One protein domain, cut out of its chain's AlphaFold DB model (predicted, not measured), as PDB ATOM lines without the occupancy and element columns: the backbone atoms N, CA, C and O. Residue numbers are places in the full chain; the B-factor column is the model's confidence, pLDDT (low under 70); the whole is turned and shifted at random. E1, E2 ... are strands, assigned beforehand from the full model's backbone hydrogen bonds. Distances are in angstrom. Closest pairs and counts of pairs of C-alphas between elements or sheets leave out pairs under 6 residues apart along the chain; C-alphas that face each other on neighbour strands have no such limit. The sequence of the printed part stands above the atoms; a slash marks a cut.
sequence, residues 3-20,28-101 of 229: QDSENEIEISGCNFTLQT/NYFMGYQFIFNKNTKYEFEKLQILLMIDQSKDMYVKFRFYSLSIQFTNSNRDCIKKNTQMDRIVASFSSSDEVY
ATOM      1  N   GLN A   3      33.479  -7.258 -34.948       95.81
ATOM      2  CA  GLN A   3      33.709  -8.630 -34.524       95.81
ATOM      3  C   GLN A   3      35.207  -8.886 -34.462       95.81
ATOM      4  O   GLN A   3      35.944  -8.656 -35.417       95.81
ATOM      5  N   ASP A   4      35.643  -9.335 -33.292       97.00
ATOM      6  CA  ASP A   4      37.043  -9.565 -32.984       97.00
ATOM      7  C   ASP A   4      37.266 -11.066 -32.807       97.00
ATOM      8  O   ASP A   4      36.821 -11.653 -31.820       97.00
ATOM      9  N   SER A   5      37.898 -11.708 -33.790       96.50
ATOM     10  CA  SER A   5      38.247 -13.128 -33.730       96.50
ATOM     11  C   SER A   5      39.695 -13.307 -33.272       96.50
ATOM     12  O   SER A   5      40.419 -12.339 -33.037       96.50
ATOM     13  N   GLU A   6      40.153 -14.548 -33.117       96.00
ATOM     14  CA  GLU A   6      41.540 -14.816 -32.717       96.00
ATOM     15  C   GLU A   6      42.553 -14.212 -33.705       96.00
ATOM     16  O   GLU A   6      43.534 -13.596 -33.292       96.00
ATOM     17  N   ASN A   7      42.283 -14.331 -35.008       96.12
ATOM     18  CA  ASN A   7      43.231 -13.975 -36.064       96.12
ATOM     19  C   ASN A   7      42.798 -12.775 -36.910       96.12
ATOM     20  O   ASN A   7      43.603 -12.266 -37.693       96.12
ATOM     21  N   GLU A   8      41.553 -12.325 -36.784       96.75
ATOM     22  CA  GLU A   8      40.966 -11.334 -37.681       96.75
ATOM     23  C   GLU A   8      40.092 -10.333 -36.925       96.75
ATOM     24  O   GLU A   8      39.553 -10.616 -35.856       96.75
ATOM     25  N   ILE A   9      39.972  -9.142 -37.499       96.75
ATOM     26  CA  ILE A   9      39.024  -8.108 -37.107       96.75
ATOM     27  C   ILE A   9      38.108  -7.864 -38.288       96.75
ATOM     28  O   ILE A   9      38.572  -7.515 -39.373       96.75
ATOM     29  N   GLU A  10      36.813  -7.987 -38.052       96.00
ATOM     30  CA  GLU A  10      35.776  -7.670 -39.017       96.00
ATOM     31  C   GLU A  10      35.061  -6.378 -38.608       96.00
ATOM     32  O   GLU A  10      34.606  -6.204 -37.470       96.00
ATOM     33  N   ILE A  11      34.955  -5.458 -39.563       93.38
ATOM     34  CA  ILE A  11      34.158  -4.240 -39.455       93.38
ATOM     35  C   ILE A  11      33.046  -4.325 -40.499       93.38
ATOM     36  O   ILE A  11      33.295  -4.170 -41.696       93.38
ATOM     37  N   SER A  12      31.818  -4.539 -40.041       92.81
ATOM     38  CA  SER A  12      30.642  -4.753 -40.891       92.81
ATOM     39  C   SER A  12      29.398  -4.109 -40.286       92.81
ATOM     40  O   SER A  12      29.452  -3.568 -39.186       92.81
ATOM     41  N   GLY A  13      28.258  -4.096 -40.979       87.81
ATOM     42  CA  GLY A  13      26.955  -3.771 -40.378       87.81
ATOM     43  C   GLY A  13      26.892  -2.427 -39.641       87.81
ATOM     44  O   GLY A  13      26.408  -2.350 -38.506       87.81
ATOM     45  N   CYS A  14      27.475  -1.378 -40.220       88.62
ATOM     46  CA  CYS A  14      27.444  -0.029 -39.655       88.62
ATOM     47  C   CYS A  14      26.192   0.713 -40.135       88.62
ATOM     48  O   CYS A  14      25.931   0.781 -41.335       88.62
ATOM     49  N   ASN A  15      25.446   1.305 -39.198       91.38
ATOM     50  CA  ASN A  15      24.345   2.211 -39.513       91.38
ATOM     51  C   ASN A  15      24.872   3.639 -39.633       91.38
ATOM     52  O   ASN A  15      25.415   4.196 -38.680       91.38
ATOM     53  N   PHE A  16      24.687   4.231 -40.804       88.62
ATOM     54  CA  PHE A  16      25.025   5.612 -41.090       88.62
ATOM     55  C   PHE A  16      23.762   6.445 -41.148       88.62
ATOM     56  O   PHE A  16      22.822   6.138 -41.876       88.62
ATOM     57  N   THR A  17      23.778   7.550 -40.424       91.12
ATOM     58  CA  THR A  17      22.734   8.559 -40.492       91.12
ATOM     59  C   THR A  17      23.303   9.753 -41.244       91.12
ATOM     60  O   THR A  17      24.256  10.387 -40.792       91.12
ATOM     61  N   LEU A  18      22.764  10.030 -42.430       89.75
ATOM     62  CA  LEU A  18      23.263  11.075 -43.318       89.75
ATOM     63  C   LEU A  18      22.208  12.159 -43.509       89.75
ATOM     64  O   LEU A  18      21.064  11.894 -43.881       89.75
ATOM     65  N   GLN A  19      22.635  13.402 -43.305       90.94
ATOM     66  CA  GLN A  19      21.867  14.595 -43.619       90.94
ATOM     67  C   GLN A  19      22.765  15.552 -44.401       90.94
ATOM     68  O   GLN A  19      23.731  16.096 -43.872       90.94
ATOM     69  N   THR A  20      22.475  15.748 -45.685       84.38
ATOM     70  CA  THR A  20      23.323  16.581 -46.554       84.38
ATOM     71  C   THR A  20      23.023  18.074 -46.423       84.38
ATOM     72  O   THR A  20      23.887  18.896 -46.728       84.38
ATOM     73  N   ASN A  28      18.758   6.963 -43.116       93.06
ATOM     74  CA  ASN A  28      19.518   5.893 -42.489       93.06
ATOM     75  C   ASN A  28      19.951   4.899 -43.564       93.06
ATOM     76  O   ASN A  28      19.128   4.447 -44.356       93.06
ATOM     77  N   TYR A  29      21.234   4.570 -43.567       90.19
ATOM     78  CA  TYR A  29      21.848   3.621 -44.480       90.19
ATOM     79  C   TYR A  29      22.532   2.535 -43.670       90.19
ATOM     80  O   TYR A  29      23.313   2.834 -42.768       90.19
ATOM     81  N   PHE A  30      22.259   1.281 -44.003       89.88
ATOM     82  CA  PHE A  30      22.974   0.145 -43.441       89.88
ATOM     83  C   PHE A  30      24.087  -0.253 -44.405       89.88
ATOM     84  O   PHE A  30      23.843  -0.410 -45.598       89.88
ATOM     85  N   MET A  31      25.310  -0.371 -43.901       88.44
ATOM     86  CA  MET A  31      26.447  -0.871 -44.666       88.44
ATOM     87  C   MET A  31      26.533  -2.387 -44.505       88.44
ATOM     88  O   MET A  31      26.913  -2.858 -43.434       88.44
ATOM     89  N   GLY A  32      26.195  -3.126 -45.562       86.19
ATOM     90  CA  GLY A  32      26.326  -4.588 -45.609       86.19
ATOM     91  C   GLY A  32      27.758  -5.084 -45.836       86.19
ATOM     92  O   GLY A  32      28.055  -6.234 -45.528       86.19
ATOM     93  N   TYR A  33      28.645  -4.217 -46.331       87.00
ATOM     94  CA  TYR A  33      30.028  -4.566 -46.650       87.00
ATOM     95  C   TYR A  33      30.832  -4.964 -45.411       87.00
ATOM     96  O   TYR A  33      30.673  -4.364 -44.341       87.00
ATOM     97  N   GLN A  34      31.747  -5.916 -45.585       92.31
ATOM     98  CA  GLN A  34      32.579  -6.452 -44.512       92.31
ATOM     99  C   GLN A  34      34.051  -6.152 -44.804       92.31
ATOM    100  O   GLN A  34      34.608  -6.629 -45.789       92.31
ATOM    101  N   PHE A  35      34.694  -5.337 -43.969       92.06
ATOM    102  CA  PHE A  35      36.143  -5.141 -44.029       92.06
ATOM    103  C   PHE A  35      36.822  -6.096 -43.060       92.06
ATOM    104  O   PHE A  35      36.615  -5.982 -41.851       92.06
ATOM    105  N   ILE A  36      37.655  -6.992 -43.586       95.00
ATOM    106  CA  ILE A  36      38.320  -8.031 -42.800       95.00
ATOM    107  C   ILE A  36      39.825  -7.755 -42.767       95.00
ATOM    108  O   ILE A  36      40.503  -7.690 -43.797       95.00
ATOM    109  N   PHE A  37      40.356  -7.571 -41.560       95.38
ATOM    110  CA  PHE A  37      41.765  -7.301 -41.292       95.38
ATOM    111  C   PHE A  37      42.378  -8.461 -40.518       95.38
ATOM    112  O   PHE A  37      41.901  -8.831 -39.454       95.38
ATOM    113  N   ASN A  38      43.486  -8.997 -41.004       95.69
ATOM    114  CA  ASN A  38      44.251 -10.023 -40.320       95.69
ATOM    115  C   ASN A  38      45.139  -9.397 -39.229       95.69
ATOM    116  O   ASN A  38      45.986  -8.548 -39.519       95.69
ATOM    117  N   LYS A  39      45.002  -9.855 -37.984       96.12
ATOM    118  CA  LYS A  39      45.737  -9.340 -36.817       96.12
ATOM    119  C   LYS A  39      47.243  -9.578 -36.881       96.12
ATOM    120  O   LYS A  39      48.012  -8.836 -36.282       96.12
ATOM    121  N   ASN A  40      47.694 -10.557 -37.657       95.31
ATOM    122  CA  ASN A  40      49.121 -10.801 -37.855       95.31
ATOM    123  C   ASN A  40      49.740  -9.844 -38.888       95.31
ATOM    124  O   ASN A  40      50.935  -9.934 -39.164       95.31
ATOM    125  N   THR A  41      48.957  -8.920 -39.456       95.12
ATOM    126  CA  THR A  41      49.393  -7.995 -40.506       95.12
ATOM    127  C   THR A  41      49.329  -6.543 -40.034       95.12
ATOM    128  O   THR A  41      48.314  -6.073 -39.531       95.12
ATOM    129  N   LYS A  42      50.420  -5.805 -40.222       95.75
ATOM    130  CA  LYS A  42      50.467  -4.350 -40.120       95.75
ATOM    131  C   LYS A  42      50.095  -3.756 -41.474       95.75
ATOM    132  O   LYS A  42      50.684  -4.109 -42.490       95.75
ATOM    133  N   TYR A  43      49.146  -2.834 -41.492       95.69
ATOM    134  CA  TYR A  43      48.649  -2.204 -42.707       95.69
ATOM    135  C   TYR A  43      49.150  -0.768 -42.821       95.69
ATOM    136  O   TYR A  43      49.043   0.016 -41.875       95.69
ATOM    137  N   GLU A  44      49.648  -0.403 -43.996       95.88
ATOM    138  CA  GLU A  44      50.008   0.966 -44.355       95.88
ATOM    139  C   GLU A  44      49.440   1.296 -45.734       95.88
ATOM    140  O   GLU A  44      49.886   0.767 -46.750       95.88
ATOM    141  N   PHE A  45      48.461   2.194 -45.781       94.94
ATOM    142  CA  PHE A  45      47.862   2.675 -47.019       94.94
ATOM    143  C   PHE A  45      48.208   4.145 -47.225       94.94
ATOM    144  O   PHE A  45      47.971   4.980 -46.350       94.94
ATOM    145  N   GLU A  46      48.703   4.480 -48.409       95.81
ATOM    146  CA  GLU A  46      48.841   5.861 -48.857       95.81
ATOM    147  C   GLU A  46      47.847   6.145 -49.980       95.81
ATOM    148  O   GLU A  46      47.698   5.354 -50.914       95.81
ATOM    149  N   LYS A  47      47.194   7.309 -49.896       95.44
ATOM    150  CA  LYS A  47      46.243   7.804 -50.901       95.44
ATOM    151  C   LYS A  47      45.165   6.764 -51.245       95.44
ATOM    152  O   LYS A  47      44.980   6.403 -52.404       95.44
ATOM    153  N   LEU A  48      44.444   6.299 -50.231       94.00
ATOM    154  CA  LEU A  48      43.301   5.406 -50.382       94.00
ATOM    155  C   LEU A  48      41.997   6.209 -50.406       94.00
ATOM    156  O   LEU A  48      41.770   7.092 -49.574       94.00
ATOM    157  N   GLN A  49      41.107   5.879 -51.331       94.81
ATOM    158  CA  GLN A  49      39.759   6.416 -51.408       94.81
ATOM    159  C   GLN A  49      38.746   5.271 -51.373       94.81
ATOM    160  O   GLN A  49      38.803   4.365 -52.194       94.81
ATOM    161  N   ILE A  50      37.785   5.341 -50.454       91.50
ATOM    162  CA  ILE A  50      36.661   4.400 -50.389       91.50
ATOM    163  C   ILE A  50      35.411   5.147 -50.856       91.50
ATOM    164  O   ILE A  50      35.093   6.212 -50.318       91.50
ATOM    165  N   LEU A  51      34.741   4.631 -51.885       92.19
ATOM    166  CA  LEU A  51      33.491   5.155 -52.426       92.19
ATOM    167  C   LEU A  51      32.373   4.158 -52.119       92.19
ATOM    168  O   LEU A  51      32.375   3.060 -52.663       92.19
ATOM    169  N   LEU A  52      31.426   4.560 -51.276       90.19
ATOM    170  CA  LEU A  52      30.233   3.781 -50.950       90.19
ATOM    171  C   LEU A  52      29.031   4.349 -51.711       90.19
ATOM    172  O   LEU A  52      28.554   5.433 -51.374       90.19
ATOM    173  N   MET A  53      28.570   3.647 -52.741       91.25
ATOM    174  CA  MET A  53      27.431   4.026 -53.579       91.25
ATOM    175  C   MET A  53      26.112   3.863 -52.819       91.25
ATOM    176  O   MET A  53      25.877   2.832 -52.184       91.25
ATOM    177  N   ILE A  54      25.254   4.880 -52.902       89.38
ATOM    178  CA  ILE A  54      23.931   4.952 -52.274       89.38
ATOM    179  C   ILE A  54      22.857   4.638 -53.324       89.38
ATOM    180  O   ILE A  54      22.886   5.197 -54.418       89.38
ATOM    181  N   ASP A  55      21.883   3.791 -52.976       84.06
ATOM    182  CA  ASP A  55      20.688   3.502 -53.789       84.06
ATOM    183  C   ASP A  55      21.008   3.060 -55.237       84.06
ATOM    184  O   ASP A  55      20.283   3.395 -56.169       84.06
ATOM    185  N   GLN A  56      22.139   2.361 -55.439       79.12
ATOM    186  CA  GLN A  56      22.681   1.959 -56.755       79.12
ATOM    187  C   GLN A  56      22.934   3.127 -57.736       79.12
ATOM    188  O   GLN A  56      23.302   2.915 -58.893       79.12
ATOM    189  N   SER A  57      22.796   4.374 -57.284       82.31
ATOM    190  CA  SER A  57      23.038   5.557 -58.099       82.31
ATOM    191  C   SER A  57      24.538   5.800 -58.241       82.31
ATOM    192  O   SER A  57      25.254   5.947 -57.250       82.31
ATOM    193  N   LYS A  58      25.016   5.928 -59.484       81.50
ATOM    194  CA  LYS A  58      26.422   6.270 -59.778       81.50
ATOM    195  C   LYS A  58      26.800   7.687 -59.319       81.50
ATOM    196  O   LYS A  58      27.983   7.987 -59.157       81.50
ATOM    197  N   ASP A  59      25.807   8.542 -59.076       87.06
ATOM    198  CA  ASP A  59      26.007   9.954 -58.738       87.06
ATOM    199  C   ASP A  59      25.930  10.241 -57.235       87.06
ATOM    200  O   ASP A  59      26.376  11.301 -56.782       87.06
ATOM    201  N   MET A  60      25.393   9.308 -56.442       87.56
ATOM    202  CA  MET A  60      25.264   9.457 -54.994       87.56
ATOM    203  C   MET A  60      26.171   8.471 -54.274       87.56
ATOM    204  O   MET A  60      25.949   7.266 -54.289       87.56
ATOM    205  N   TYR A  61      27.193   8.992 -53.602       92.38
ATOM    206  CA  TYR A  61      28.124   8.166 -52.847       92.38
ATOM    207  C   TYR A  61      28.668   8.886 -51.615       92.38
ATOM    208  O   TYR A  61      28.834  10.110 -51.596       92.38
ATOM    209  N   VAL A  62      29.023   8.109 -50.595       90.31
ATOM    210  CA  VAL A  62      29.867   8.560 -49.488       90.31
ATOM    211  C   VAL A  62      31.317   8.301 -49.863       90.31
ATOM    212  O   VAL A  62      31.676   7.211 -50.299       90.31
ATOM    213  N   LYS A  63      32.165   9.317 -49.715       93.38
ATOM    214  CA  LYS A  63      33.576   9.247 -50.099       93.38
ATOM    215  C   LYS A  63      34.466   9.492 -48.898       93.38
ATOM    216  O   LYS A  63      34.543  10.619 -48.409       93.38
ATOM    217  N   PHE A  64      35.203   8.464 -48.509       91.94
ATOM    218  CA  PHE A  64      36.269   8.557 -47.523       91.94
ATOM    219  C   PHE A  64      37.600   8.700 -48.249       91.94
ATOM    220  O   PHE A  64      37.875   7.974 -49.203       91.94
ATOM    221  N   ARG A  65      38.415   9.666 -47.828       95.81
ATOM    222  CA  ARG A  65      39.756   9.894 -48.372       95.81
ATOM    223  C   ARG A  65      40.769   9.783 -47.252       95.81
ATOM    224  O   ARG A  65      40.750  10.586 -46.324       95.81
ATOM    225  N   PHE A  66      41.677   8.832 -47.393       94.50
ATOM    226  CA  PHE A  66      42.787   8.598 -46.491       94.50
ATOM    227  C   PHE A  66      44.081   8.921 -47.232       94.50
ATOM    228  O   PHE A  66      44.483   8.216 -48.153       94.50
ATOM    229  N   TYR A  67      44.745  10.012 -46.855       95.81
ATOM    230  CA  TYR A  67      46.057  10.338 -47.425       95.81
ATOM    231  C   TYR A  67      47.144   9.403 -46.895       95.81
ATOM    232  O   TYR A  67      48.023   8.998 -47.650       95.81
ATOM    233  N   SER A  68      47.037   9.038 -45.620       95.75
ATOM    234  CA  SER A  68      47.858   8.041 -44.950       95.75
ATOM    235  C   SER A  68      46.998   7.368 -43.881       95.75
ATOM    236  O   SER A  68      46.362   8.058 -43.082       95.75
ATOM    237  N   LEU A  69      46.931   6.042 -43.906       95.56
ATOM    238  CA  LEU A  69      46.243   5.214 -42.920       95.56
ATOM    239  C   LEU A  69      47.205   4.111 -42.490       95.56
ATOM    240  O   LEU A  69      47.699   3.364 -43.328       95.56
ATOM    241  N   SER A  70      47.460   4.013 -41.188       96.50
ATOM    242  CA  SER A  70      48.270   2.944 -40.612       96.50
ATOM    243  C   SER A  70      47.464   2.225 -39.542       96.50
ATOM    244  O   SER A  70      46.915   2.866 -38.645       96.50
ATOM    245  N   ILE A  71      47.371   0.906 -39.669       95.94
ATOM    246  CA  ILE A  71      46.693   0.031 -38.716       95.94
ATOM    247  C   ILE A  71      47.720  -1.000 -38.272       95.94
ATOM    248  O   ILE A  71      48.275  -1.725 -39.094       95.94
ATOM    249  N   GLN A  72      47.996  -1.048 -36.976       95.81
ATOM    250  CA  GLN A  72      48.949  -1.986 -36.403       95.81
ATOM    251  C   GLN A  72      48.296  -2.718 -35.241       95.81
ATOM    252  O   GLN A  72      47.768  -2.093 -34.323       95.81
ATOM    253  N   PHE A  73      48.377  -4.041 -35.287       95.62
ATOM    254  CA  PHE A  73      47.931  -4.926 -34.223       95.62
ATOM    255  C   PHE A  73      49.126  -5.418 -33.404       95.62
ATOM    256  O   PHE A  73      50.274  -5.400 -33.860       95.62
ATOM    257  N   THR A  74      48.863  -5.853 -32.175       96.00
ATOM    258  CA  THR A  74      49.891  -6.430 -31.305       96.00
ATOM    259  C   THR A  74      50.453  -7.703 -31.940       96.00
ATOM    260  O   THR A  74      49.693  -8.547 -32.404       96.00
ATOM    261  N   ASN A  75      51.781  -7.856 -31.934       93.56
ATOM    262  CA  ASN A  75      52.497  -9.016 -32.489       93.56
ATOM    263  C   ASN A  75      52.338  -9.234 -34.005       93.56
ATOM    264  O   ASN A  75      52.602 -10.333 -34.493       93.56
ATOM    265  N   SER A  76      51.969  -8.200 -34.768       94.12
ATOM    266  CA  SER A  76      51.975  -8.272 -36.230       94.12
ATOM    267  C   SER A  76      53.361  -8.676 -36.751       94.12
ATOM    268  O   SER A  76      54.350  -8.004 -36.453       94.12
ATOM    269  N   ASN A  77      53.431  -9.745 -37.543       94.75
ATOM    270  CA  ASN A  77      54.670 -10.275 -38.123       94.75
ATOM    271  C   ASN A  77      54.695 -10.206 -39.661       94.75
ATOM    272  O   ASN A  77      55.666 -10.632 -40.287       94.75
ATOM    273  N   ARG A  78      53.632  -9.672 -40.270       94.19
ATOM    274  CA  ARG A  78      53.517  -9.389 -41.700       94.19
ATOM    275  C   ARG A  78      53.256  -7.907 -41.904       94.19
ATOM    276  O   ARG A  78      52.599  -7.278 -41.082       94.19
ATOM    277  N   ASP A  79      53.694  -7.392 -43.043       93.88
ATOM    278  CA  ASP A  79      53.375  -6.042 -43.490       93.88
ATOM    279  C   ASP A  79      52.523  -6.112 -44.758       93.88
ATOM    280  O   ASP A  79      52.782  -6.912 -45.659       93.88
ATOM    281  N   CYS A  80      51.527  -5.239 -44.845       93.69
ATOM    282  CA  CYS A  80      50.815  -4.938 -46.067       93.69
ATOM    283  C   CYS A  80      50.877  -3.441 -46.342       93.69
ATOM    284  O   CYS A  80      50.206  -2.631 -45.702       93.69
ATOM    285  N   ILE A  81      51.707  -3.088 -47.316       93.38
ATOM    286  CA  ILE A  81      52.044  -1.706 -47.627       93.38
ATOM    287  C   ILE A  81      51.543  -1.398 -49.035       93.38
ATOM    288  O   ILE A  81      52.051  -1.944 -50.014       93.38
ATOM    289  N   LYS A  82      50.570  -0.493 -49.147       91.06
ATOM    290  CA  LYS A  82      50.034  -0.003 -50.420       91.06
ATOM    291  C   LYS A  82      50.423   1.461 -50.609       91.06
ATOM    292  O   LYS A  82      49.723   2.378 -50.179       91.06
ATOM    293  N   LYS A  83      51.581   1.672 -51.239       93.00
ATOM    294  CA  LYS A  83      52.101   3.000 -51.590       93.00
ATOM    295  C   LYS A  83      51.701   3.349 -53.009       93.00
ATOM    296  O   LYS A  83      52.347   2.922 -53.962       93.00
ATOM    297  N   ASN A  84      50.640   4.131 -53.150       88.38
ATOM    298  CA  ASN A  84      50.168   4.544 -54.461       88.38
ATOM    299  C   ASN A  84      50.681   5.946 -54.815       88.38
ATOM    300  O   ASN A  84      50.629   6.895 -54.024       88.38
ATOM    301  N   THR A  85      51.168   6.108 -56.046       87.94
ATOM    302  CA  THR A  85      51.490   7.440 -56.582       87.94
ATOM    303  C   THR A  85      50.213   8.260 -56.772       87.94
ATOM    304  O   THR A  85      50.211   9.465 -56.498       87.94
ATOM    305  N   GLN A  86      49.116   7.595 -57.145       92.75
ATOM    306  CA  GLN A  86      47.782   8.162 -57.348       92.75
ATOM    307  C   GLN A  86      46.787   7.700 -56.269       92.75
ATOM    308  O   GLN A  86      47.105   6.839 -55.460       92.75
ATOM    309  N   MET A  87      45.596   8.308 -56.227       92.19
ATOM    310  CA  MET A  87      44.530   7.886 -55.308       92.19
ATOM    311  C   MET A  87      43.919   6.565 -55.777       92.19
ATOM    312  O   MET A  87      43.208   6.551 -56.781       92.19
ATOM    313  N   ASP A  88      44.173   5.499 -55.029       91.75
ATOM    314  CA  ASP A  88      43.588   4.178 -55.241       91.75
ATOM    315  C   ASP A  88      42.145   4.144 -54.740       91.75
ATOM    316  O   ASP A  88      41.804   4.814 -53.762       91.75
ATOM    317  N   ARG A  89      41.274   3.422 -55.444       92.94
ATOM    318  CA  ARG A  89      39.826   3.495 -55.244       92.94
ATOM    319  C   ARG A  89      39.253   2.120 -54.951       92.94
ATOM    320  O   ARG A  89      39.269   1.247 -55.804       92.94
ATOM    321  N   ILE A  90      38.652   1.989 -53.776       89.38
ATOM    322  CA  ILE A  90      37.754   0.885 -53.445       89.38
ATOM    323  C   ILE A  90      36.336   1.394 -53.674       89.38
ATOM    324  O   ILE A  90      35.923   2.374 -53.049       89.38
ATOM    325  N   VAL A  91      35.610   0.767 -54.596       89.38
ATOM    326  CA  VAL A  91      34.207   1.080 -54.878       89.38
ATOM    327  C   VAL A  91      33.352  -0.042 -54.313       89.38
ATOM    328  O   VAL A  91      33.591  -1.206 -54.603       89.38
ATOM    329  N   ALA A  92      32.369   0.323 -53.503       88.56
ATOM    330  CA  ALA A  92      31.454  -0.596 -52.848       88.56
ATOM    331  C   ALA A  92      30.038  -0.007 -52.844       88.56
ATOM    332  O   ALA A  92      29.860   1.202 -52.993       88.56
ATOM    333  N   SER A  93      29.022  -0.848 -52.665       89.00
ATOM    334  CA  SER A  93      27.626  -0.426 -52.474       89.00
ATOM    335  C   SER A  93      27.218  -0.612 -51.015       89.00
ATOM    336  O   SER A  93      27.635  -1.585 -50.389       89.00
ATOM    337  N   PHE A  94      26.364   0.265 -50.473       87.12
ATOM    338  CA  PHE A  94      25.788   0.072 -49.129       87.12
ATOM    339  C   PHE A  94      25.012  -1.247 -49.005       87.12
ATOM    340  O   PHE A  94      25.052  -1.882 -47.954       87.12
ATOM    341  N   SER A  95      24.349  -1.669 -50.083       85.44
ATOM    342  CA  SER A  95      23.540  -2.889 -50.129       85.44
ATOM    343  C   SER A  95      24.337  -4.161 -50.421       85.44
ATOM    344  O   SER A  95      23.741  -5.232 -50.478       85.44
ATOM    345  N   SER A  96      25.639  -4.052 -50.694       87.88
ATOM    346  CA  SER A  96      26.462  -5.222 -50.993       87.88
ATOM    347  C   SER A  96      26.866  -5.940 -49.702       87.88
ATOM    348  O   SER A  96      27.079  -5.294 -48.677       87.88
ATOM    349  N   SER A  97      26.962  -7.267 -49.771       90.38
ATOM    350  CA  SER A  97      27.461  -8.146 -48.712       90.38
ATOM    351  C   SER A  97      28.899  -8.611 -48.950       90.38
ATOM    352  O   SER A  97      29.332  -9.555 -48.288       90.38
ATOM    353  N   ASP A  98      29.621  -8.023 -49.910       89.31
ATOM    354  CA  ASP A  98      30.950  -8.525 -50.250       89.31
ATOM    355  C   ASP A  98      31.949  -8.314 -49.100       89.31
ATOM    356  O   ASP A  98      31.849  -7.402 -48.268       89.31
ATOM    357  N   GLU A  99      32.968  -9.163 -49.112       91.81
ATOM    358  CA  GLU A  99      34.100  -9.110 -48.202       91.81
ATOM    359  C   GLU A  99      35.272  -8.385 -48.880       91.81
ATOM    360  O   GLU A  99      35.789  -8.820 -49.912       91.81
ATOM    361  N   VAL A 100      35.735  -7.279 -48.288       89.00
ATOM    362  CA  VAL A 100      37.012  -6.657 -48.658       89.00
ATOM    363  C   VAL A 100      38.093  -7.144 -47.713       89.00
ATOM    364  O   VAL A 100      38.144  -6.764 -46.541       89.00
ATOM    365  N   TYR A 101      39.047  -7.865 -48.291       91.44
ATOM    366  CA  TYR A 101      40.362  -8.072 -47.707       91.44
ATOM    367  C   TYR A 101      41.303  -7.029 -48.309       91.44
ATOM    368  O   TYR A 101      41.632  -7.131 -49.495       91.44
TER     369      TYR A 101
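What this domain is: This is residues 3 to 20 and 28 to 101 of the 229 residues of an uncharacterized protein of Thelohanellus kitauei (UniProt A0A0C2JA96). Three long strands, E5, E6 and E7, lie side by side in a sheet that is sharply folded into a V, and a ribbon of two paired lines of chain, E1 and E2 beside E3 and E4, spans the mouth of the V, giving a triangular outline. After E7 the last residues fold back along E4, where residues 99 to 100 pair with residues 34 to 35. The printed part has 92 residues with seven named strands in the order E1 to E7 and no named helix, an all strand domain. The large sheet has the order E6, E5, E7 and is mixed; the pairs E1 with E4 and E2 with E3 are antiparallel. The whole is only just compact, close to loose, with a radius of gyration of the C-alphas of 14.3 A and spans of 40 by 33 by 21 A.

Where its parts are: E1, residues 8 to 11, begins at C-alpha 8 at (40.966, -11.334, -37.681). E2 is residues 14 to 18, E3 residues 28 to 31 and E4 residues 34 to 38. E5, residues 41 to 53, begins at C-alpha 41 at (49.393, -7.995, -40.506) and is 28.2 A long. E6, residues 61 to 71, is 24.7 A long. E7, residues 78 to 93, is 29.4 A long and ends at C-alpha 93 at (27.626, -0.426, -52.474).

How they stand to each other: In the twisted sheet E5 is the inner strand, and E6 and E7 are edge strands. E5 bends by 87 degrees at residue 46, E6 by 84 degrees at residue 68 and E7 by 108 degrees at residue 85. E5 and E6 form an antiparallel hairpin, with N 45 and O 69 at 2.8 A and N 50 and O 64 at 2.9 A. E5 and E7 are parallel, with N 44 and O 80 at 2.9 A and N 51 and O 90 at 2.8 A. E1 runs on into E2 at 27 degrees, and E3 runs on into E4 at 42 degrees. E1 and E4 are antiparallel, with N 9 and O 37 at 2.8 A. E2 and E3 are antiparallel, with N 16 and O 29 at 2.8 A. E4 and E5 meet only through their link. The closest C-alphas of E3 and E7, those of Met 31 and Ser 93, are 7.9 A apart. E1 and E6 are apart, as are E2 and E5.

The domain as a whole: The two C-alphas farthest apart, those of Thr 20 and Asn 77, are 42.1 A apart. Residues 21 to 27 are not printed, and C-alphas 20 and 28 are 12.1 A apart across this cut. Of the links that are printed whole, E1 to E2, E3 to E4 and E4 to E5 are tight, and E5 to E6 and E6 to E7 are short. The mean pLDDT of the printed part is 92.0, and no printed residue is under 70.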